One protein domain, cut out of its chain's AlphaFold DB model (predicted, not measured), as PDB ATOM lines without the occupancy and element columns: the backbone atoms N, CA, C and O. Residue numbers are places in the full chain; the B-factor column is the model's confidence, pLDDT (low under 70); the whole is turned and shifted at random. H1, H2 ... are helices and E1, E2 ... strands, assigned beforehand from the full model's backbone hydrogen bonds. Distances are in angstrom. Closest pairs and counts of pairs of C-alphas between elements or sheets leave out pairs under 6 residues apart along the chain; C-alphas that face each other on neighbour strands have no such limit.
ATOM      1  N   ARG A  54      13.482  23.565 -35.673       63.03
ATOM      2  CA  ARG A  54      12.421  24.460 -36.172       63.03
ATOM      3  C   ARG A  54      11.016  23.847 -36.067       63.03
ATOM      4  O   ARG A  54      10.047  24.568 -35.854       63.03
ATOM      5  N   MET A  55      10.909  22.531 -36.217       67.38
ATOM      6  CA  MET A  55       9.679  21.749 -36.111       67.38
ATOM      7  C   MET A  55       9.304  21.495 -34.643       67.38
ATOM      8  O   MET A  55       8.134  21.648 -34.305       67.38
ATOM      9  N   GLU A  56      10.279  21.249 -33.759       70.12
ATOM     10  CA  GLU A  56      10.058  21.208 -32.301       70.12
ATOM     11  C   GLU A  56       9.520  22.545 -31.783       70.12
ATOM     12  O   GLU A  56       8.466  22.583 -31.153       70.12
ATOM     13  N   HIS A  57      10.167  23.663 -32.134       65.06
ATOM     14  CA  HIS A  57       9.709  25.005 -31.753       65.06
ATOM     15  C   HIS A  57       8.291  25.305 -32.272       65.06
ATOM     16  O   HIS A  57       7.497  25.931 -31.573       65.06
ATOM     17  N   ARG A  58       7.933  24.825 -33.473       74.00
ATOM     18  CA  ARG A  58       6.587  25.000 -34.051       74.00
ATOM     19  C   ARG A  58       5.525  24.151 -33.342       74.00
ATOM     20  O   ARG A  58       4.378  24.584 -33.246       74.00
ATOM     21  N   ILE A  59       5.895  22.970 -32.845       72.06
ATOM     22  CA  ILE A  59       5.032  22.107 -32.024       72.06
ATOM     23  C   ILE A  59       4.844  22.728 -30.634       72.06
ATOM     24  O   ILE A  59       3.706  22.907 -30.206       72.06
ATOM     25  N   ILE A  60       5.931  23.139 -29.971       70.06
ATOM     26  CA  ILE A  60       5.900  23.807 -28.659       70.06
ATOM     27  C   ILE A  60       5.067  25.093 -28.729       70.06
ATOM     28  O   ILE A  60       4.171  25.284 -27.910       70.06
ATOM     29  N   GLY A  61       5.286  25.931 -29.749       71.56
ATOM     30  CA  GLY A  61       4.508  27.153 -29.967       71.56
ATOM     31  C   GLY A  61       3.005  26.888 -30.095       71.56
ATOM     32  O   GLY A  61       2.222  27.550 -29.423       71.56
ATOM     33  N   LYS A  62       2.599  25.868 -30.869       72.81
ATOM     34  CA  LYS A  62       1.186  25.463 -30.987       72.81
ATOM     35  C   LYS A  62       0.595  24.938 -29.674       72.81
ATOM     36  O   LYS A  62      -0.564  25.216 -29.379       72.81
ATOM     37  N   ILE A  63       1.367  24.182 -28.889       64.75
ATOM     38  CA  ILE A  63       0.922  23.673 -27.580       64.75
ATOM     39  C   ILE A  63       0.674  24.842 -26.614       64.75
ATOM     40  O   ILE A  63      -0.371  24.888 -25.972       64.75
ATOM     41  N   LEU A  64       1.595  25.809 -26.561       60.22
ATOM     42  CA  LEU A  64       1.501  26.976 -25.677       60.22
ATOM     43  C   LEU A  64       0.443  27.998 -26.129       60.22
ATOM     44  O   LEU A  64      -0.152  28.658 -25.279       60.22
ATOM     45  N   SER A  65       0.184  28.127 -27.436       62.53
ATOM     46  CA  SER A  65      -0.815  29.060 -27.978       62.53
ATOM     47  C   SER A  65      -2.252  28.532 -27.945       62.53
ATOM     48  O   SER A  65      -3.175  29.266 -28.290       62.53
ATOM     49  N   THR A  66      -2.472  27.262 -27.594       65.31
ATOM     50  CA  THR A  66      -3.822  26.685 -27.532       65.31
ATOM     51  C   THR A  66      -4.448  27.013 -26.176       65.31
ATOM     52  O   THR A  66      -4.120  26.380 -25.174       65.31
ATOM     53  N   GLU A  67      -5.388  27.965 -26.130       48.50
ATOM     54  CA  GLU A  67      -6.024  28.436 -24.881       48.50
ATOM     55  C   GLU A  67      -6.622  27.303 -24.022       48.50
ATOM     56  O   GLU A  67      -6.569  27.350 -22.792       48.50
ATOM     57  N   GLY A  68      -7.081  26.219 -24.658       45.81
ATOM     58  CA  GLY A  68      -7.557  25.000 -23.994       45.81
ATOM     59  C   GLY A  68      -6.508  24.207 -23.191       45.81
ATOM     60  O   GLY A  68      -6.858  23.163 -22.635       45.81
ATOM     61  N   PHE A  69      -5.246  24.652 -23.135       45.97
ATOM     62  CA  PHE A  69      -4.212  24.122 -22.232       45.97
ATOM     63  C   PHE A  69      -4.176  24.861 -20.878       45.97
ATOM     64  O   PHE A  69      -3.699  24.301 -19.895       45.97
ATOM     65  N   ARG A  70      -4.722  26.086 -20.786       45.25
ATOM     66  CA  ARG A  70      -4.879  26.807 -19.503       45.25
ATOM     67  C   ARG A  70      -6.066  26.297 -18.684       45.25
ATOM     68  O   ARG A  70      -6.016  26.326 -17.460       45.25
ATOM     69  N   THR A  71      -7.126  25.827 -19.345       37.75
ATOM     70  CA  THR A  71      -8.358  25.346 -18.693       37.75
ATOM     71  C   THR A  71      -8.365  23.842 -18.429       37.75
ATOM     72  O   THR A  71      -8.955  23.402 -17.442       37.75
ATOM     73  N   ARG A  72      -7.640  23.041 -19.222       39.91
ATOM     74  CA  ARG A  72      -7.300  21.658 -18.851       39.91
ATOM     75  C   ARG A  72      -6.156  21.652 -17.835       39.91
ATOM     76  O   ARG A  72      -5.011  21.364 -18.184       39.91
ATOM     77  N   LYS A  73      -6.489  21.959 -16.571       45.25
ATOM     78  CA  LYS A  73      -5.623  21.700 -15.403       45.25
ATOM     79  C   LYS A  73      -5.000  20.306 -15.523       45.25
ATOM     80  O   LYS A  73      -5.669  19.380 -15.975       45.25
ATOM     81  N   LEU A  74      -3.735  20.161 -15.124       45.12
ATOM     82  CA  LEU A  74      -2.953  18.939 -15.324       45.12
ATOM     83  C   LEU A  74      -3.589  17.704 -14.645       45.12
ATOM     84  O   LEU A  74      -3.201  17.311 -13.550       45.12
ATOM     85  N   HIS A  75      -4.446  16.986 -15.374       43.06
ATOM     86  CA  HIS A  75      -4.758  15.567 -15.127       43.06
ATOM     87  C   HIS A  75      -3.554  14.644 -15.411       43.06
ATOM     88  O   HIS A  75      -3.621  13.435 -15.220       43.06
ATOM     89  N   LEU A  76      -2.437  15.201 -15.893       42.56
ATOM     90  CA  LEU A  76      -1.324  14.463 -16.491       42.56
ATOM     91  C   LEU A  76      -0.182  14.085 -15.527       42.56
ATOM     92  O   LEU A  76       0.903  13.738 -15.986       42.56
ATOM     93  N   ILE A  77      -0.390  14.168 -14.211       47.97
ATOM     94  CA  ILE A  77       0.666  13.898 -13.212       47.97
ATOM     95  C   ILE A  77       0.815  12.394 -12.914       47.97
ATOM     96  O   ILE A  77       1.897  11.940 -12.550       47.97
ATOM     97  N   CYS A  78      -0.243  11.602 -13.117       45.25
ATOM     98  CA  CYS A  78      -0.436  10.358 -12.362       45.25
ATOM     99  C   CYS A  78      -0.172   9.035 -13.110       45.25
ATOM    100  O   CYS A  78       0.329   8.088 -12.510       45.25
ATOM    101  N   ASN A  79      -0.405   8.949 -14.425       44.06
ATOM    102  CA  ASN A  79      -0.288   7.671 -15.161       44.06
ATOM    103  C   ASN A  79       1.160   7.194 -15.422       44.06
ATOM    104  O   ASN A  79       1.365   6.170 -16.069       44.06
ATOM    105  N   TYR A  80       2.166   7.925 -14.934       54.94
ATOM    106  CA  TYR A  80       3.588   7.575 -15.030       54.94
ATOM    107  C   TYR A  80       4.317   7.795 -13.695       54.94
ATOM    108  O   TYR A  80       5.445   8.290 -13.678       54.94
ATOM    109  N   GLY A  81       3.681   7.441 -12.571       59.22
ATOM    110  CA  GLY A  81       4.332   7.463 -11.260       59.22
ATOM    111  C   GLY A  81       5.646   6.656 -11.278       59.22
ATOM    112  O   GLY A  81       5.619   5.471 -11.618       59.22
ATOM    113  N   PRO A  82       6.813   7.245 -10.968       71.12
ATOM    114  CA  PRO A  82       8.025   6.476 -10.724       71.12
ATOM    115  C   PRO A  82       7.914   5.716  -9.400       71.12
ATOM    116  O   PRO A  82       7.392   6.230  -8.414       71.12
ATOM    117  N   THR A  83       8.474   4.510  -9.350       78.56
ATOM    118  CA  THR A  83       8.679   3.801  -8.082       78.56
ATOM    119  C   THR A  83       9.728   4.503  -7.230       78.56
ATOM    120  O   THR A  83      10.799   4.849  -7.742       78.56
ATOM    121  N   TYR A  84       9.481   4.606  -5.930       86.44
ATOM    122  CA  TYR A  84      10.470   5.020  -4.941       86.44
ATOM    123  C   TYR A  84      10.844   3.853  -4.028       86.44
ATOM    124  O   TYR A  84      10.076   2.911  -3.829       86.44
ATOM    125  N   LYS A  85      12.063   3.895  -3.492       86.38
ATOM    126  CA  LYS A  85      12.593   2.868  -2.592       86.38
ATOM    127  C   LYS A  85      12.868   3.505  -1.244       86.38
ATOM    128  O   LYS A  85      13.859   4.214  -1.098       86.38
ATOM    129  N   PHE A  86      11.997   3.232  -0.280       83.50
ATOM    130  CA  PHE A  86      12.187   3.620   1.109       83.50
ATOM    131  C   PHE A  86      13.047   2.553   1.796       83.50
ATOM    132  O   PHE A  86      12.579   1.430   2.000       83.50
ATOM    133  N   PRO A  87      14.322   2.841   2.115       82.19
ATOM    134  CA  PRO A  87      15.090   1.947   2.968       82.19
ATOM    135  C   PRO A  87      14.483   1.979   4.374       82.19
ATOM    136  O   PRO A  87      14.146   3.062   4.863       82.19
ATOM    137  N   LEU A  88      14.395   0.828   5.049       78.50
ATOM    138  CA  LEU A  88      14.242   0.868   6.500       78.50
ATOM    139  C   LEU A  88      15.515   1.538   7.037       78.50
ATOM    140  O   LEU A  88      16.628   1.094   6.757       78.50
ATOM    141  N   ARG A  89      15.353   2.682   7.697       73.56
ATOM    142  CA  ARG A  89      16.447   3.421   8.325       73.56
ATOM    143  C   ARG A  89      15.994   3.849   9.715       73.56
ATOM    144  O   ARG A  89      15.151   4.746   9.811       73.56
ATOM    145  N   PRO A  90      16.612   3.316  10.780       58.00
ATOM    146  CA  PRO A  90      16.757   4.070  12.013       58.00
ATOM    147  C   PRO A  90      17.371   5.436  11.671       58.00
ATOM    148  O   PRO A  90      18.142   5.565  10.712       58.00
ATOM    149  N   SER A  91      17.019   6.479  12.421       54.31
ATOM    150  CA  SER A  91      17.470   7.834  12.090       54.31
ATOM    151  C   SER A  91      19.008   7.904  12.006       54.31
ATOM    152  O   SER A  91      19.719   7.208  12.738       54.31
ATOM    153  N   LYS A  92      19.544   8.768  11.128       55.62
ATOM    154  CA  LYS A  92      21.001   8.902  10.905       55.62
ATOM    155  C   LYS A  92      21.801   9.218  12.183       55.62
ATOM    156  O   LYS A  92      23.009   8.977  12.181       55.62
ATOM    157  N   SER A  93      21.170   9.727  13.247       48.59
ATOM    158  CA  SER A  93      21.805   9.956  14.554       48.59
ATOM    159  C   SER A  93      21.736   8.761  15.512       48.59
ATOM    160  O   SER A  93      22.574   8.667  16.407       48.59
ATOM    161  N   ASP A  94      20.776   7.849  15.333       53.12
ATOM    162  CA  ASP A  94      20.349   6.919  16.393       53.12
ATOM    163  C   ASP A  94      20.748   5.460  16.137       53.12
ATOM    164  O   ASP A  94      20.917   4.698  17.086       53.12
ATOM    165  N   GLU A 120      18.610  -4.183   6.641       77.69
ATOM    166  CA  GLU A 120      17.324  -3.949   7.324       77.69
ATOM    167  C   GLU A 120      16.089  -3.893   6.393       77.69
ATOM    168  O   GLU A 120      14.983  -3.568   6.815       77.69
ATOM    169  N   GLY A 121      16.255  -4.254   5.120       85.81
ATOM    170  CA  GLY A 121      15.188  -4.295   4.128       85.81
ATOM    171  C   GLY A 121      14.934  -2.960   3.427       85.81
ATOM    172  O   GLY A 121      15.302  -1.872   3.875       85.81
ATOM    173  N   ILE A 122      14.302  -3.057   2.259       90.50
ATOM    174  CA  ILE A 122      13.886  -1.916   1.444       90.50
ATOM    175  C   ILE A 122      12.431  -2.152   1.061       90.50
ATOM    176  O   ILE A 122      12.106  -3.193   0.491       90.50
ATOM    177  N   VAL A 123      11.571  -1.176   1.331       92.94
ATOM    178  CA  VAL A 123      10.199  -1.161   0.827       92.94
ATOM    179  C   VAL A 123      10.200  -0.420  -0.506       92.94
ATOM    180  O   VAL A 123      10.622   0.736  -0.590       92.94
ATOM    181  N   THR A 124       9.753  -1.089  -1.569       94.31
ATOM    182  CA  THR A 124       9.522  -0.432  -2.862       94.31
ATOM    183  C   THR A 124       8.057  -0.025  -2.935       94.31
ATOM    184  O   THR A 124       7.171  -0.837  -2.674       94.31
ATOM    185  N   VAL A 125       7.807   1.235  -3.274       94.62
ATOM    186  CA  VAL A 125       6.472   1.833  -3.311       94.62
ATOM    187  C   VAL A 125       6.266   2.489  -4.669       94.62
ATOM    188  O   VAL A 125       7.162   3.159  -5.187       94.62
ATOM    189  N   TRP A 126       5.085   2.319  -5.244       93.75
ATOM    190  CA  TRP A 126       4.579   3.167  -6.318       93.75
ATOM    191  C   TRP A 126       3.472   4.034  -5.735       93.75
ATOM    192  O   TRP A 126       2.634   3.528  -4.988       93.75
ATOM    193  N   ALA A 127       3.462   5.321  -6.065       92.00
ATOM    194  CA  ALA A 127       2.395   6.204  -5.629       92.00
ATOM    195  C   ALA A 127       1.995   7.195  -6.714       92.00
ATOM    196  O   ALA A 127       2.803   7.586  -7.562       92.00
ATOM    197  N   SER A 128       0.741   7.620  -6.639       90.69
ATOM    198  CA  SER A 128       0.132   8.582  -7.544       90.69
ATOM    199  C   SER A 128      -0.769   9.524  -6.744       90.69
ATOM    200  O   SER A 128      -1.784   9.092  -6.200       90.69
ATOM    201  N   LYS A 129      -0.395  10.811  -6.689       87.19
ATOM    202  CA  LYS A 129      -1.150  11.886  -6.025       87.19
ATOM    203  C   LYS A 129      -1.624  12.888  -7.073       87.19
ATOM    204  O   LYS A 129      -0.800  13.544  -7.714       87.19
ATOM    205  N   GLY A 130      -2.937  12.967  -7.277       88.62
ATOM    206  CA  GLY A 130      -3.538  14.002  -8.115       88.62
ATOM    207  C   GLY A 130      -3.460  15.372  -7.437       88.62
ATOM    208  O   GLY A 130      -3.172  15.477  -6.249       88.62
ATOM    209  N   TRP A 131      -3.762  16.442  -8.176       82.50
ATOM    210  CA  TRP A 131      -3.909  17.772  -7.568       82.50
ATOM    211  C   TRP A 131      -5.202  17.903  -6.740       82.50
ATOM    212  O   TRP A 131      -5.275  18.774  -5.884       82.50
ATOM    213  N   ASN A 132      -6.202  17.050  -7.010       79.06
ATOM    214  CA  ASN A 132      -7.565  17.131  -6.466       79.06
ATOM    215  C   ASN A 132      -8.279  15.762  -6.329       79.06
ATOM    216  O   ASN A 132      -9.478  15.738  -6.058       79.06
ATOM    217  N   GLU A 133      -7.607  14.637  -6.600       68.69
ATOM    218  CA  GLU A 133      -8.248  13.322  -6.788       68.69
ATOM    219  C   GLU A 133      -7.661  12.236  -5.887       68.69
ATOM    220  O   GLU A 133      -6.506  12.324  -5.474       68.69
ATOM    221  N   VAL A 134      -8.484  11.209  -5.636       52.84
ATOM    222  CA  VAL A 134      -8.173  10.032  -4.812       52.84
ATOM    223  C   VAL A 134      -6.875   9.374  -5.267       52.84
ATOM    224  O   VAL A 134      -6.598   9.206  -6.454       52.84
ATOM    225  N   GLU A 135      -6.078   9.001  -4.279       81.25
ATOM    226  CA  GLU A 135      -4.663   8.722  -4.436       81.25
ATOM    227  C   GLU A 135      -4.405   7.239  -4.228       81.25
ATOM    228  O   GLU A 135      -5.019   6.600  -3.375       81.25
ATOM    229  N   THR A 136      -3.470   6.687  -4.990       88.06
ATOM    230  CA  THR A 136      -3.127   5.269  -4.908       88.06
ATOM    231  C   THR A 136      -1.697   5.105  -4.423       88.06
ATOM    232  O   THR A 136      -0.759   5.638  -5.016       88.06
ATOM    233  N   LEU A 137      -1.545   4.353  -3.331       91.44
ATOM    234  CA  LEU A 137      -0.273   3.962  -2.732       91.44
ATOM    235  C   LEU A 137      -0.174   2.434  -2.790       91.44
ATOM    236  O   LEU A 137      -0.938   1.729  -2.134       91.44
ATOM    237  N   HIS A 138       0.753   1.914  -3.591       93.62
ATOM    238  CA  HIS A 138       0.936   0.477  -3.794       93.62
ATOM    239  C   HIS A 138       2.325   0.037  -3.331       93.62
ATOM    240  O   HIS A 138       3.348   0.575  -3.761       93.62
ATOM    241  N   PHE A 139       2.357  -0.976  -2.469       93.31
ATOM    242  CA  PHE A 139       3.578  -1.591  -1.955       93.31
ATOM    243  C   PHE A 139       3.977  -2.790  -2.820       93.31
ATOM    244  O   PHE A 139       3.125  -3.586  -3.210       93.31
ATOM    245  N   PHE A 140       5.276  -2.941  -3.086       89.06
ATOM    246  CA  PHE A 140       5.830  -4.041  -3.877       89.06
ATOM    247  C   PHE A 140       6.822  -4.848  -3.044       89.06
ATOM    248  O   PHE A 140       7.762  -4.303  -2.460       89.06
ATOM    249  N   GLU A 141       6.624  -6.163  -3.036       83.50
ATOM    250  CA  GLU A 141       7.560  -7.140  -2.468       83.50
ATOM    251  C   GLU A 141       8.778  -7.362  -3.386       83.50
ATOM    252  O   GLU A 141       9.874  -7.666  -2.920       83.50
ATOM    253  N   SER A 142       8.599  -7.182  -4.699       78.94
ATOM    254  CA  SER A 142       9.590  -7.472  -5.738       78.94
ATOM    255  C   SER A 142      10.056  -6.219  -6.492       78.94
ATOM    256  O   SER A 142       9.481  -5.132  -6.402       78.94
ATOM    257  N   VAL A 143      11.151  -6.356  -7.244       72.50
ATOM    258  CA  VAL A 143      11.712  -5.267  -8.052       72.50
ATOM    259  C   VAL A 143      10.940  -5.146  -9.365       72.50
ATOM    260  O   VAL A 143      11.056  -6.012 -10.228       72.50
ATOM    261  N   MET A 144      10.212  -4.043  -9.556       63.62
ATOM    262  CA  MET A 144       9.650  -3.709 -10.869       63.62
ATOM    263  C   MET A 144      10.761  -3.398 -11.882       63.62
ATOM    264  O   MET A 144      11.739  -2.713 -11.568       63.62
ATOM    265  N   THR A 145      10.605  -3.889 -13.112       58.41
ATOM    266  CA  THR A 145      11.508  -3.589 -14.225       58.41
ATOM    267  C   THR A 145      11.220  -2.188 -14.767       58.41
ATOM    268  O   THR A 145      10.105  -1.863 -15.168       58.41
ATOM    269  N   ASN A 146      12.236  -1.322 -14.768       56.38
ATOM    270  CA  ASN A 146      12.077   0.069 -15.188       56.38
ATOM    271  C   ASN A 146      11.796   0.168 -16.696       56.38
ATOM    272  O   ASN A 146      12.696  -0.031 -17.514       56.38
ATOM    273  N   GLY A 147      10.581   0.577 -17.066       58.72
ATOM    274  CA  GLY A 147      10.319   1.125 -18.396       58.72
ATOM    275  C   GLY A 147      11.157   2.391 -18.612       58.72
ATOM    276  O   GLY A 147      11.135   3.297 -17.780       58.72
ATOM    277  N   GLY A 148      11.924   2.445 -19.705       48.12
ATOM    278  CA  GLY A 148      12.874   3.535 -19.959       48.12
ATOM    279  C   GLY A 148      12.216   4.929 -20.014       48.12
ATOM    280  O   GLY A 148      11.081   5.057 -20.484       48.12
ATOM    281  N   PRO A 149      12.908   5.991 -19.555       53.66
ATOM    282  CA  PRO A 149      12.334   7.330 -19.468       53.66
ATOM    283  C   PRO A 149      12.032   7.913 -20.855       53.66
ATOM    284  O   PRO A 149      12.895   7.951 -21.732       53.66
ATOM    285  N   LYS A 150      10.813   8.427 -21.041       62.31
ATOM    286  CA  LYS A 150      10.424   9.183 -22.243       62.31
ATOM    287  C   LYS A 150      10.894  10.646 -22.141       62.31
ATOM    288  O   LYS A 150      10.884  11.201 -21.037       62.31
ATOM    289  N   PRO A 151      11.229  11.321 -23.257       50.69
ATOM    290  CA  PRO A 151      11.405  12.774 -23.270       50.69
ATOM    291  C   PRO A 151      10.168  13.473 -22.684       50.69
ATOM    292  O   PRO A 151       9.038  13.114 -23.011       50.69
ATOM    293  N   GLY A 152      10.380  14.422 -21.767       59.62
ATOM    294  CA  GLY A 152       9.324  15.047 -20.953       59.62
ATOM    295  C   GLY A 152       9.180  14.479 -19.532       59.62
ATOM    296  O   GLY A 152       8.728  15.196 -18.641       59.62
ATOM    297  N   ALA A 153       9.660  13.258 -19.260       67.12
ATOM    298  CA  ALA A 153       9.565  12.649 -17.926       67.12
ATOM    299  C   ALA A 153      10.317  13.427 -16.826       67.12
ATOM    300  O   ALA A 153       9.956  13.319 -15.660       67.12
ATOM    301  N   GLN A 154      11.333  14.232 -17.163       74.44
ATOM    302  CA  GLN A 154      12.190  14.911 -16.177       74.44
ATOM    303  C   GLN A 154      11.454  15.958 -15.319       74.44
ATOM    304  O   GLN A 154      11.777  16.115 -14.143       74.44
ATOM    305  N   ILE A 155      10.458  16.661 -15.873       75.25
ATOM    306  CA  ILE A 155       9.669  17.657 -15.121       75.25
ATOM    307  C   ILE A 155       8.738  16.941 -14.126       75.25
ATOM    308  O   ILE A 155       8.696  17.282 -12.943       75.25
ATOM    309  N   ILE A 156       8.045  15.896 -14.591       77.25
ATOM    310  CA  ILE A 156       7.160  15.060 -13.764       77.25
ATOM    311  C   ILE A 156       7.972  14.374 -12.654       77.25
ATOM    312  O   ILE A 156       7.592  14.435 -11.485       77.25
ATOM    313  N   LYS A 157       9.141  13.817 -13.000       81.19
ATOM    314  CA  LYS A 157      10.089  13.187 -12.071       81.19
ATOM    315  C   LYS A 157      10.493  14.124 -10.932       81.19
ATOM    316  O   LYS A 157      10.441  13.698  -9.786       81.19
ATOM    317  N   ARG A 158      10.813  15.394 -11.206       81.62
ATOM    318  CA  ARG A 158      11.136  16.358 -10.137       81.62
ATOM    319  C   ARG A 158       9.944  16.709  -9.252       81.62
ATOM    320  O   ARG A 158      10.097  16.816  -8.040       81.62
ATOM    321  N   THR A 159       8.757  16.852  -9.840       85.81
ATOM    322  CA  THR A 159       7.533  17.180  -9.084       85.81
ATOM    323  C   THR A 159       7.240  16.106  -8.030       85.81
ATOM    324  O   THR A 159       6.971  16.427  -6.875       85.81
ATOM    325  N   ILE A 160       7.378  14.827  -8.396       86.69
ATOM    326  CA  ILE A 160       7.187  13.716  -7.455       86.69
ATOM    327  C   ILE A 160       8.420  13.451  -6.567       86.69
ATOM    328  O   ILE A 160       8.244  13.047  -5.425       86.69
ATOM    329  N   GLU A 161       9.652  13.760  -6.998       88.94
ATOM    330  CA  GLU A 161      10.838  13.760  -6.113       88.94
ATOM    331  C   GLU A 161      10.646  14.664  -4.888       88.94
ATOM    332  O   GLU A 161      10.972  14.254  -3.777       88.94
ATOM    333  N   HIS A 162      10.049  15.849  -5.044       90.25
ATOM    334  CA  HIS A 162       9.710  16.700  -3.898       90.25
ATOM    335  C   HIS A 162       8.663  16.070  -2.966       90.25
ATOM    336  O   HIS A 162       8.782  16.190  -1.745       90.25
ATOM    337  N   LEU A 163       7.666  15.370  -3.517       92.69
ATOM    338  CA  LEU A 163       6.665  14.648  -2.726       92.69
ATOM    339  C   LEU A 163       7.307  13.496  -1.934       92.69
ATOM    340  O   LEU A 163       6.997  13.302  -0.760       92.69
ATOM    341  N   TRP A 164       8.261  12.783  -2.542       93.94
ATOM    342  CA  TRP A 164       9.045  11.746  -1.871       93.94
ATOM    343  C   TRP A 164       9.936  12.300  -0.753       93.94
ATOM    344  O   TRP A 164      10.040  11.660   0.291       93.94
ATOM    345  N   VAL A 165      10.518  13.492  -0.918       93.12
ATOM    346  CA  VAL A 165      11.298  14.168   0.139       93.12
ATOM    347  C   VAL A 165      10.417  14.558   1.332       93.12
ATOM    348  O   VAL A 165      10.815  14.339   2.476       93.12
ATOM    349  N   GLU A 166       9.212  15.088   1.100       93.44
ATOM    350  CA  GLU A 166       8.264  15.390   2.187       93.44
ATOM    351  C   GLU A 166       7.798  14.111   2.909       93.44
ATOM    352  O   GLU A 166       7.684  14.096   4.138       93.44
ATOM    353  N   LEU A 167       7.603  13.013   2.174       94.94
ATOM    354  CA  LEU A 167       7.265  11.716   2.758       94.94
ATOM    355  C   LEU A 167       8.441  11.128   3.567       94.94
ATOM    356  O   LEU A 167       8.243  10.712   4.709       94.94
ATOM    357  N   GLU A 168       9.678  11.177   3.053       94.56
ATOM    358  CA  GLU A 168      10.891  10.759   3.786       94.56
ATOM    359  C   GLU A 168      11.083  11.584   5.069       94.56
ATOM    360  O   GLU A 168      11.417  11.017   6.114       94.56
ATOM    361  N   ARG A 169      10.796  12.894   5.038       94.00
ATOM    362  CA  ARG A 169      10.828  13.772   6.220       94.00
ATOM    363  C   ARG A 169       9.829  13.326   7.295       94.00
ATOM    364  O   ARG A 169      10.191  13.261   8.472       94.00
ATOM    365  N   ARG A 170       8.595  12.985   6.903       94.56
ATOM    366  CA  ARG A 170       7.534  12.504   7.813       94.56
ATOM    367  C   ARG A 170       7.879  11.152   8.439       94.56
ATOM    368  O   ARG A 170       7.825  11.023   9.661       94.56
ATOM    369  N   ILE A 171       8.321  10.185   7.631       94.75
ATOM    370  CA  ILE A 171       8.758   8.858   8.102       94.75
ATOM    371  C   ILE A 171       9.944   8.986   9.068       94.75
ATOM    372  O   ILE A 171       9.936   8.399  10.153       94.75
ATOM    373  N   SER A 172      10.947   9.796   8.708       92.12
ATOM    374  CA  SER A 172      12.162   9.998   9.513       92.12
ATOM    375  C   SER A 172      11.865  10.572  10.901       92.12
ATOM    376  O   SER A 172      12.592  10.283  11.849       92.12
ATOM    377  N   SER A 173      10.781  11.344  11.039       93.81
ATOM    378  CA  SER A 173      10.329  11.866  12.331       93.81
ATOM    379  C   SER A 173       9.742  10.792  13.254       93.81
ATOM    380  O   SER A 173       9.715  11.008  14.465       93.81
ATOM    381  N   ARG A 174       9.255   9.667  12.710       94.81
ATOM    382  CA  ARG A 174       8.608   8.586  13.476       94.81
ATOM    383  C   ARG A 174       9.513   7.380  13.746       94.81
ATOM    384  O   ARG A 174       9.274   6.679  14.716       94.81
ATOM    385  N   LYS A 175      10.572   7.187  12.945       93.12
ATOM    386  CA  LYS A 175      11.615   6.150  13.128       93.12
ATOM    387  C   LYS A 175      11.062   4.704  13.201       93.12
ATOM    388  O   LYS A 175      11.256   4.041  14.221       93.12
ATOM    389  N   PRO A 176      10.406   4.196  12.137       94.81
ATOM    390  CA  PRO A 176       9.889   2.826  12.112       94.81
ATOM    391  C   PRO A 176      10.975   1.778  12.381       94.81
ATOM    392  O   PRO A 176      12.056   1.830  11.790       94.81
ATOM    393  N   LYS A 177      10.648   0.791  13.216       92.38
ATOM    394  CA  LYS A 177      11.515  -0.333  13.600       92.38
ATOM    395  C   LYS A 177      11.249  -1.605  12.794       92.38
ATOM    396  O   LYS A 177      12.064  -2.522  12.819       92.38
ATOM    397  N   SER A 178      10.126  -1.685  12.079       94.44
ATOM    398  CA  SER A 178       9.758  -2.854  11.266       94.44
ATOM    399  C   SER A 178       9.203  -2.475   9.891       94.44
ATOM    400  O   SER A 178       8.698  -1.371   9.692       94.44
ATOM    401  N   LYS A 179       9.234  -3.421   8.940       93.81
ATOM    402  CA  LYS A 179       8.617  -3.273   7.607       93.81
ATOM    403  C   LYS A 179       7.115  -2.962   7.695       93.81
ATOM    404  O   LYS A 179       6.622  -2.132   6.941       93.81
ATOM    405  N   TYR A 180       6.401  -3.592   8.631       94.81
ATOM    406  CA  TYR A 180       4.969  -3.360   8.855       94.81
ATOM    407  C   TYR A 180       4.692  -1.953   9.389       94.81
ATOM    408  O   TYR A 180       3.813  -1.264   8.881       94.81
ATOM    409  N   GLU A 181       5.485  -1.500  10.359       95.69
ATOM    410  CA  GLU A 181       5.392  -0.148  10.915       95.69
ATOM    411  C   GLU A 181       5.772   0.922   9.880       95.69
ATOM    412  O   GLU A 181       5.084   1.933   9.768       95.69
ATOM    413  N   LEU A 182       6.805   0.679   9.061       95.69
ATOM    414  CA  LEU A 182       7.156   1.543   7.930       95.69
ATOM    415  C   LEU A 182       6.001   1.631   6.923       95.69
ATOM    416  O   LEU A 182       5.680   2.734   6.495       95.69
ATOM    417  N   ASN A 183       5.353   0.515   6.576       95.56
ATOM    418  CA  ASN A 183       4.196   0.519   5.677       95.56
ATOM    419  C   ASN A 183       3.005   1.291   6.273       95.56
ATOM    420  O   ASN A 183       2.422   2.123   5.584       95.56
ATOM    421  N   ALA A 184       2.681   1.074   7.551       96.44
ATOM    422  CA  ALA A 184       1.604   1.793   8.236       96.44
ATOM    423  C   ALA A 184       1.881   3.306   8.314       96.44
ATOM    424  O   ALA A 184       1.013   4.117   7.998       96.44
ATOM    425  N   ILE A 185       3.115   3.691   8.660       96.44
ATOM    426  CA  ILE A 185       3.553   5.091   8.678       96.44
ATOM    427  C   ILE A 185       3.569   5.692   7.269       96.44
ATOM    428  O   ILE A 185       3.253   6.870   7.139       96.44
ATOM    429  N   LEU A 186       3.925   4.928   6.234       96.12
ATOM    430  CA  LEU A 186       3.877   5.368   4.836       96.12
ATOM    431  C   LEU A 186       2.446   5.711   4.414       96.12
ATOM    432  O   LEU A 186       2.237   6.825   3.940       96.12
ATOM    433  N   SER A 187       1.485   4.807   4.631       96.00
ATOM    434  CA  SER A 187       0.069   5.041   4.306       96.00
ATOM    435  C   SER A 187      -0.496   6.242   5.062       96.00
ATOM    436  O   SER A 187      -0.948   7.199   4.439       96.00
ATOM    437  N   ASP A 188      -0.358   6.264   6.389       96.62
ATOM    438  CA  ASP A 188      -0.858   7.372   7.210       96.62
ATOM    439  C   ASP A 188      -0.163   8.707   6.871       96.62
ATOM    440  O   ASP A 188      -0.808   9.750   6.777       96.62
ATOM    441  N   SER A 189       1.150   8.705   6.615       96.12
ATOM    442  CA  SER A 189       1.860   9.935   6.236       96.12
ATOM    443  C   SER A 189       1.443  10.460   4.867       96.12
ATOM    444  O   SER A 189       1.510  11.678   4.685       96.12
ATOM    445  N   TRP A 190       1.061   9.566   3.943       95.50
ATOM    446  CA  TRP A 190       0.620   9.840   2.573       95.50
ATOM    447  C   TRP A 190      -0.803  10.413   2.525       95.50
ATOM    448  O   TRP A 190      -1.018  11.476   1.930       95.50
ATOM    449  N   GLU A 191      -1.735   9.758   3.222       95.12
ATOM    450  CA  GLU A 191      -3.122  10.211   3.403       95.12
ATOM    451  C   GLU A 191      -3.162  11.590   4.078       95.12
ATOM    452  O   GLU A 191      -3.864  12.490   3.621       95.12
ATOM    453  N   ASN A 192      -2.311  11.815   5.086       95.56
ATOM    454  CA  ASN A 192      -2.200  13.102   5.777       95.56
ATOM    455  C   ASN A 192      -1.303  14.143   5.060       95.56
ATOM    456  O   ASN A 192      -0.946  15.161   5.672       95.56
ATOM    457  N   ILE A 193      -0.860  13.941   3.806       94.25
ATOM    458  CA  ILE A 193      -0.176  15.020   3.060       94.25
ATOM    459  C   ILE A 193      -1.205  16.088   2.688       94.25
ATOM    460  O   ILE A 193      -2.034  15.874   1.806       94.25
ATOM    461  N   SER A 194      -1.069  17.249   3.335       93.88
ATOM    462  CA  SER A 194      -1.839  18.476   3.101       93.88
ATOM    463  C   SER A 194      -2.017  18.768   1.602       93.88
ATOM    464  O   SER A 194      -1.009  18.753   0.886       93.88
ATOM    465  N   PRO A 195      -3.238  19.066   1.112       91.75
ATOM    466  CA  PRO A 195      -3.502  19.307  -0.311       91.75
ATOM    467  C   PRO A 195      -2.745  20.524  -0.866       91.75
ATOM    468  O   PRO A 195      -2.454  20.589  -2.060       91.75
ATOM    469  N   GLU A 196      -2.323  21.454  -0.010       93.12
ATOM    470  CA  GLU A 196      -1.456  22.570  -0.383       93.12
ATOM    471  C   GLU A 196      -0.097  22.094  -0.921       93.12
ATOM    472  O   GLU A 196       0.499  22.782  -1.743       93.12
ATOM    473  N   VAL A 197       0.416  20.931  -0.500       92.00
ATOM    474  CA  VAL A 197       1.711  20.409  -0.974       92.00
ATOM    475  C   VAL A 197       1.670  20.065  -2.471       92.00
ATOM    476  O   VAL A 197       2.466  20.652  -3.212       92.00
ATOM    477  N   PRO A 198       0.772  19.187  -2.974       91.69
ATOM    478  CA  PRO A 198       0.654  18.948  -4.410       91.69
ATOM    479  C   PRO A 198       0.216  20.205  -5.177       91.69
ATOM    480  O   PRO A 198       0.744  20.433  -6.261       91.69
ATOM    481  N   ILE A 199      -0.659  21.061  -4.631       91.50
ATOM    482  CA  ILE A 199      -1.060  22.317  -5.300       91.50
ATOM    483  C   ILE A 199       0.154  23.234  -5.522       91.50
ATOM    484  O   ILE A 199       0.450  23.587  -6.666       91.50
ATOM    485  N   ASN A 200       0.919  23.540  -4.467       92.88
ATOM    486  CA  ASN A 200       2.135  24.356  -4.558       92.88
ATOM    487  C   ASN A 200       3.170  23.739  -5.511       92.88
ATOM    488  O   ASN A 200       3.856  24.461  -6.241       92.88
ATOM    489  N   LEU A 201       3.276  22.405  -5.535       91.00
ATOM    490  CA  LEU A 201       4.137  21.689  -6.474       91.00
ATOM    491  C   LEU A 201       3.711  21.921  -7.927       91.00
ATOM    492  O   LEU A 201       4.556  22.322  -8.730       91.00
ATOM    493  N   VAL A 202       2.427  21.763  -8.256       89.56
ATOM    494  CA  VAL A 202       1.901  22.022  -9.611       89.56
ATOM    495  C   VAL A 202       2.084  23.483 -10.012       89.56
ATOM    496  O   VAL A 202       2.556  23.764 -11.115       89.56
ATOM    497  N   GLU A 203       1.795  24.426  -9.119       90.94
ATOM    498  CA  GLU A 203       1.988  25.856  -9.387       90.94
ATOM    499  C   GLU A 203       3.468  26.218  -9.604       90.94
ATOM    500  O   GLU A 203       3.800  27.053 -10.457       90.94
ATOM    501  N   SER A 204       4.388  25.543  -8.902       91.50
ATOM    502  CA  SER A 204       5.836  25.699  -9.102       91.50
ATOM    503  C   SER A 204       6.340  25.169 -10.454       91.50
ATOM    504  O   SER A 204       7.360  25.665 -10.942       91.50
ATOM    505  N   MET A 205       5.622  24.243 -11.113       89.56
ATOM    506  CA  MET A 205       6.046  23.665 -12.400       89.56
ATOM    507  C   MET A 205       6.215  24.731 -13.491       89.56
ATOM    508  O   MET A 205       7.111  24.602 -14.322       89.56
ATOM    509  N   SER A 206       5.405  25.796 -13.473       91.38
ATOM    510  CA  SER A 206       5.514  26.921 -14.419       91.38
ATOM    511  C   SER A 206       6.885  27.608 -14.338       91.38
ATOM    512  O   SER A 206       7.592  27.721 -15.340       91.38
ATOM    513  N   ARG A 207       7.303  27.968 -13.118       90.94
ATOM    514  CA  ARG A 207       8.619  28.538 -12.802       90.94
ATOM    515  C   ARG A 207       9.741  27.559 -13.140       90.94
ATOM    516  O   ARG A 207      10.735  27.962 -13.737       90.94
ATOM    517  N   TYR A 208       9.572  26.270 -12.840       88.75
ATOM    518  CA  TYR A 208      10.568  25.262 -13.204       88.75
ATOM    519  C   TYR A 208      10.773  25.175 -14.728       88.75
ATOM    520  O   TYR A 208      11.908  25.261 -15.197       88.75
ATOM    521  N   ILE A 209       9.693  25.093 -15.514       90.62
ATOM    522  CA  ILE A 209       9.746  25.086 -16.988       90.62
ATOM    523  C   ILE A 209      10.431  26.346 -17.529       90.62
ATOM    524  O   ILE A 209      11.273  26.239 -18.426       90.62
ATOM    525  N   GLN A 210      10.114  27.518 -16.971       91.69
ATOM    526  CA  GLN A 210      10.783  28.769 -17.322       91.69
ATOM    527  C   GLN A 210      12.298  28.665 -17.080       91.69
ATOM    528  O   GLN A 210      13.070  28.851 -18.019       91.69
ATOM    529  N   THR A 211      12.729  28.258 -15.882       90.12
ATOM    530  CA  THR A 211      14.167  28.156 -15.569       90.12
ATOM    531  C   THR A 211      14.915  27.124 -16.424       90.12
ATOM    532  O   THR A 211      16.078  27.338 -16.762       90.12
ATOM    533  N   VAL A 212      14.267  26.024 -16.834       89.38
ATOM    534  CA  VAL A 212      14.862  25.031 -17.751       89.38
ATOM    535  C   VAL A 212      14.967  25.581 -19.175       89.38
ATOM    536  O   VAL A 212      15.957  25.318 -19.861       89.38
ATOM    537  N   THR A 213      13.978  26.363 -19.615       91.38
ATOM    538  CA  THR A 213      14.003  27.066 -20.909       91.38
ATOM    539  C   THR A 213      15.133  28.099 -20.947       91.38
ATOM    540  O   THR A 213      15.924  28.103 -21.890       91.38
ATOM    541  N   GLU A 214      15.271  28.913 -19.898       92.75
ATOM    542  CA  GLU A 214      16.357  29.893 -19.734       92.75
ATOM    543  C   GLU A 214      17.735  29.211 -19.696       92.75
ATOM    544  O   GLU A 214      18.667  29.646 -20.375       92.75
ATOM    545  N   ALA A 215      17.849  28.078 -18.995       93.31
ATOM    546  CA  ALA A 215      19.048  27.238 -18.971       93.31
ATOM    547  C   ALA A 215      19.292  26.442 -20.272       93.31
ATOM    548  O   ALA A 215      20.243  25.662 -20.333       93.31
ATOM    549  N   LYS A 216      18.445  26.589 -21.306       93.06
ATOM    550  CA  LYS A 216      18.512  25.858 -22.590       93.06
ATOM    551  C   LYS A 216      18.578  24.328 -22.422       93.06
ATOM    552  O   LYS A 216      19.263  23.642 -23.177       93.06
ATOM    553  N   GLY A 217      17.874  23.794 -21.420       88.25
ATOM    554  CA  GLY A 217      17.893  22.371 -21.053       88.25
ATOM    555  C   GLY A 217      19.004  21.962 -20.076       88.25
ATOM    556  O   GLY A 217      19.087  20.787 -19.718       88.25
ATOM    557  N   GLY A 218      19.839  22.902 -19.626       87.44
ATOM    558  CA  GLY A 218      20.876  22.674 -18.620       87.44
ATOM    559  C   GLY A 218      20.334  22.351 -17.221       87.44
ATOM    560  O   GLY A 218      19.163  22.564 -16.899       87.44
ATOM    561  N   CYS A 219      21.213  21.836 -16.362       75.62
ATOM    562  CA  CYS A 219      20.884  21.482 -14.984       75.62
ATOM    563  C   CYS A 219      20.538  22.734 -14.157       75.62
ATOM    564  O   CYS A 219      21.401  23.568 -13.895       75.62
ATOM    565  N   TRP A 220      19.290  22.850 -13.692       67.50
ATOM    566  CA  TRP A 220      18.920  23.902 -12.742       67.50
ATOM    567  C   TRP A 220      19.532  23.636 -11.359       67.50
ATOM    568  O   TRP A 220      19.144  22.669 -10.692       67.50
ATOM    569  N   ASN A 221      20.443  24.518 -10.934       59.06
ATOM    570  CA  ASN A 221      20.991  24.574  -9.578       59.06
ATOM    571  C   ASN A 221      20.092  25.434  -8.676       59.06
ATOM    572  O   ASN A 221      20.042  26.659  -8.816       59.06
ATOM    573  N   SER A 222      19.445  24.796  -7.697       54.84
ATOM    574  CA  SER A 222      18.545  25.430  -6.717       54.84
ATOM    575  C   SER A 222      19.181  26.579  -5.929       54.84
ATOM    576  O   SER A 222      18.486  27.523  -5.544       54.84
ATOM    577  N   ALA A 223      20.503  26.524  -5.742       52.56
ATOM    578  CA  ALA A 223      21.301  27.495  -5.001       52.56
ATOM    579  C   ALA A 223      21.244  28.935  -5.551       52.56
ATOM    580  O   ALA A 223      21.515  29.864  -4.799       52.56
ATOM    581  N   LYS A 224      20.888  29.151  -6.830       46.44
ATOM    582  CA  LYS A 224      20.801  30.509  -7.410       46.44
ATOM    583  C   LYS A 224      19.417  31.171  -7.326       46.44
ATOM    584  O   LYS A 224      19.348  32.379  -7.517       46.44
ATOM    585  N   TYR A 225      18.331  30.429  -7.070       41.03
ATOM    586  CA  TYR A 225      16.964  30.916  -7.351       41.03
ATOM    587  C   TYR A 225      15.870  30.445  -6.365       41.03
ATOM    588  O   TYR A 225      14.732  30.223  -6.775       41.03
TER     589      TYR A 225
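This is residues 54 to 94 and 120 to 225 of the 547 residues of the protein "Transposable element Tcb1 transposase" of Folsomia candida (UniProt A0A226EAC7). A long helix, H3, runs through the middle, with a small three-stranded sheet and H4, which covers that sheet's E2, at one part of it and H5 packed on another part. Residues 54 to 72, with H1 and H2, stick out from this body as a free arm. The printed part has 147 residues, with named elements in the order H1, H2, E1, E2, E3, H3, H4, H5; the sheet order is E1, E2, E3, antiparallel, and the class is mostly helix. The whole is only just loose, close to compact, with a radius of gyration of the C-alphas of 17.7 A, and elongated, spanning 55 by 33 by 32 A.

H1, residues 54 to 65, and H2, residues 68 to 71, are close but not clearly touching; their closest C-alphas, of Ile 63 and Phe 69, are 7.4 A apart. E1, residues 83 to 87, is an edge strand, antiparallel to E2, residues 122 to 128, with N 84 and O 125 within hydrogen-bond range at 2.8 A. E2 and E3, residues 136 to 140, form a hairpin, with N 138 and O 126 at 2.8 A. H3, residues 153 to 174, is on the sheet at a height over the sheet of 8.5 A, over none of its strands; its closest C-alpha pair with E1 is Tyr 84 and Trp 164, 7.5 A. H4, residues 179 to 191, is over E2 at a height over the sheet of 9.0 A and runs along it, at 19 degrees on the local plane. H3 and H4 on one face of the sheet make two layers, one of strands and one of helices. With residues 167 to 174 alone H3 touches H4, at a steep tilt of 63 degrees, opposite ways; the closest C-alphas, of Arg 170 and Ser 189, are 6.4 A apart. With residues 155 to 163 alone H3 touches H5, residues 196 to 214, at a steep tilt of 41 degrees, opposite ways; the closest C-alphas, of Thr 159 and Leu 201, are 6.2 A apart. H4 and H5 are apart. Every O i to N i+4 pair is within hydrogen-bond range in H1 and H4, against 16 of 18 in H3 and 13 of 15 in H5; H2 is too short for such a pair.

H1 begins at C-alpha 54 (12.421, 24.460, -36.172) and is 16.2 A long. E2, the longest strand, measures 19.5 A. H3 measures 31.7 A from C-alpha 153 (9.565, 12.649, -17.926), and H4 18.4 A. H5, 27.3 A long, has a kink of 30 degrees near residue 204 and ends at C-alpha 214 (16.357, 29.893, -19.734).

The farthest C-alphas, of Arg 54 and Asp 94, are 56.0 A apart. Residues 95 to 119 are not printed, and C-alphas 94 and 120 are 14.5 A apart across the cut. The links H2 to E1 and E3 to H3 are long. Mean pLDDT of the printed part is 77.9; 45 residues are under 70, among them 63 to 81, 144 to 153 and 220 to 225.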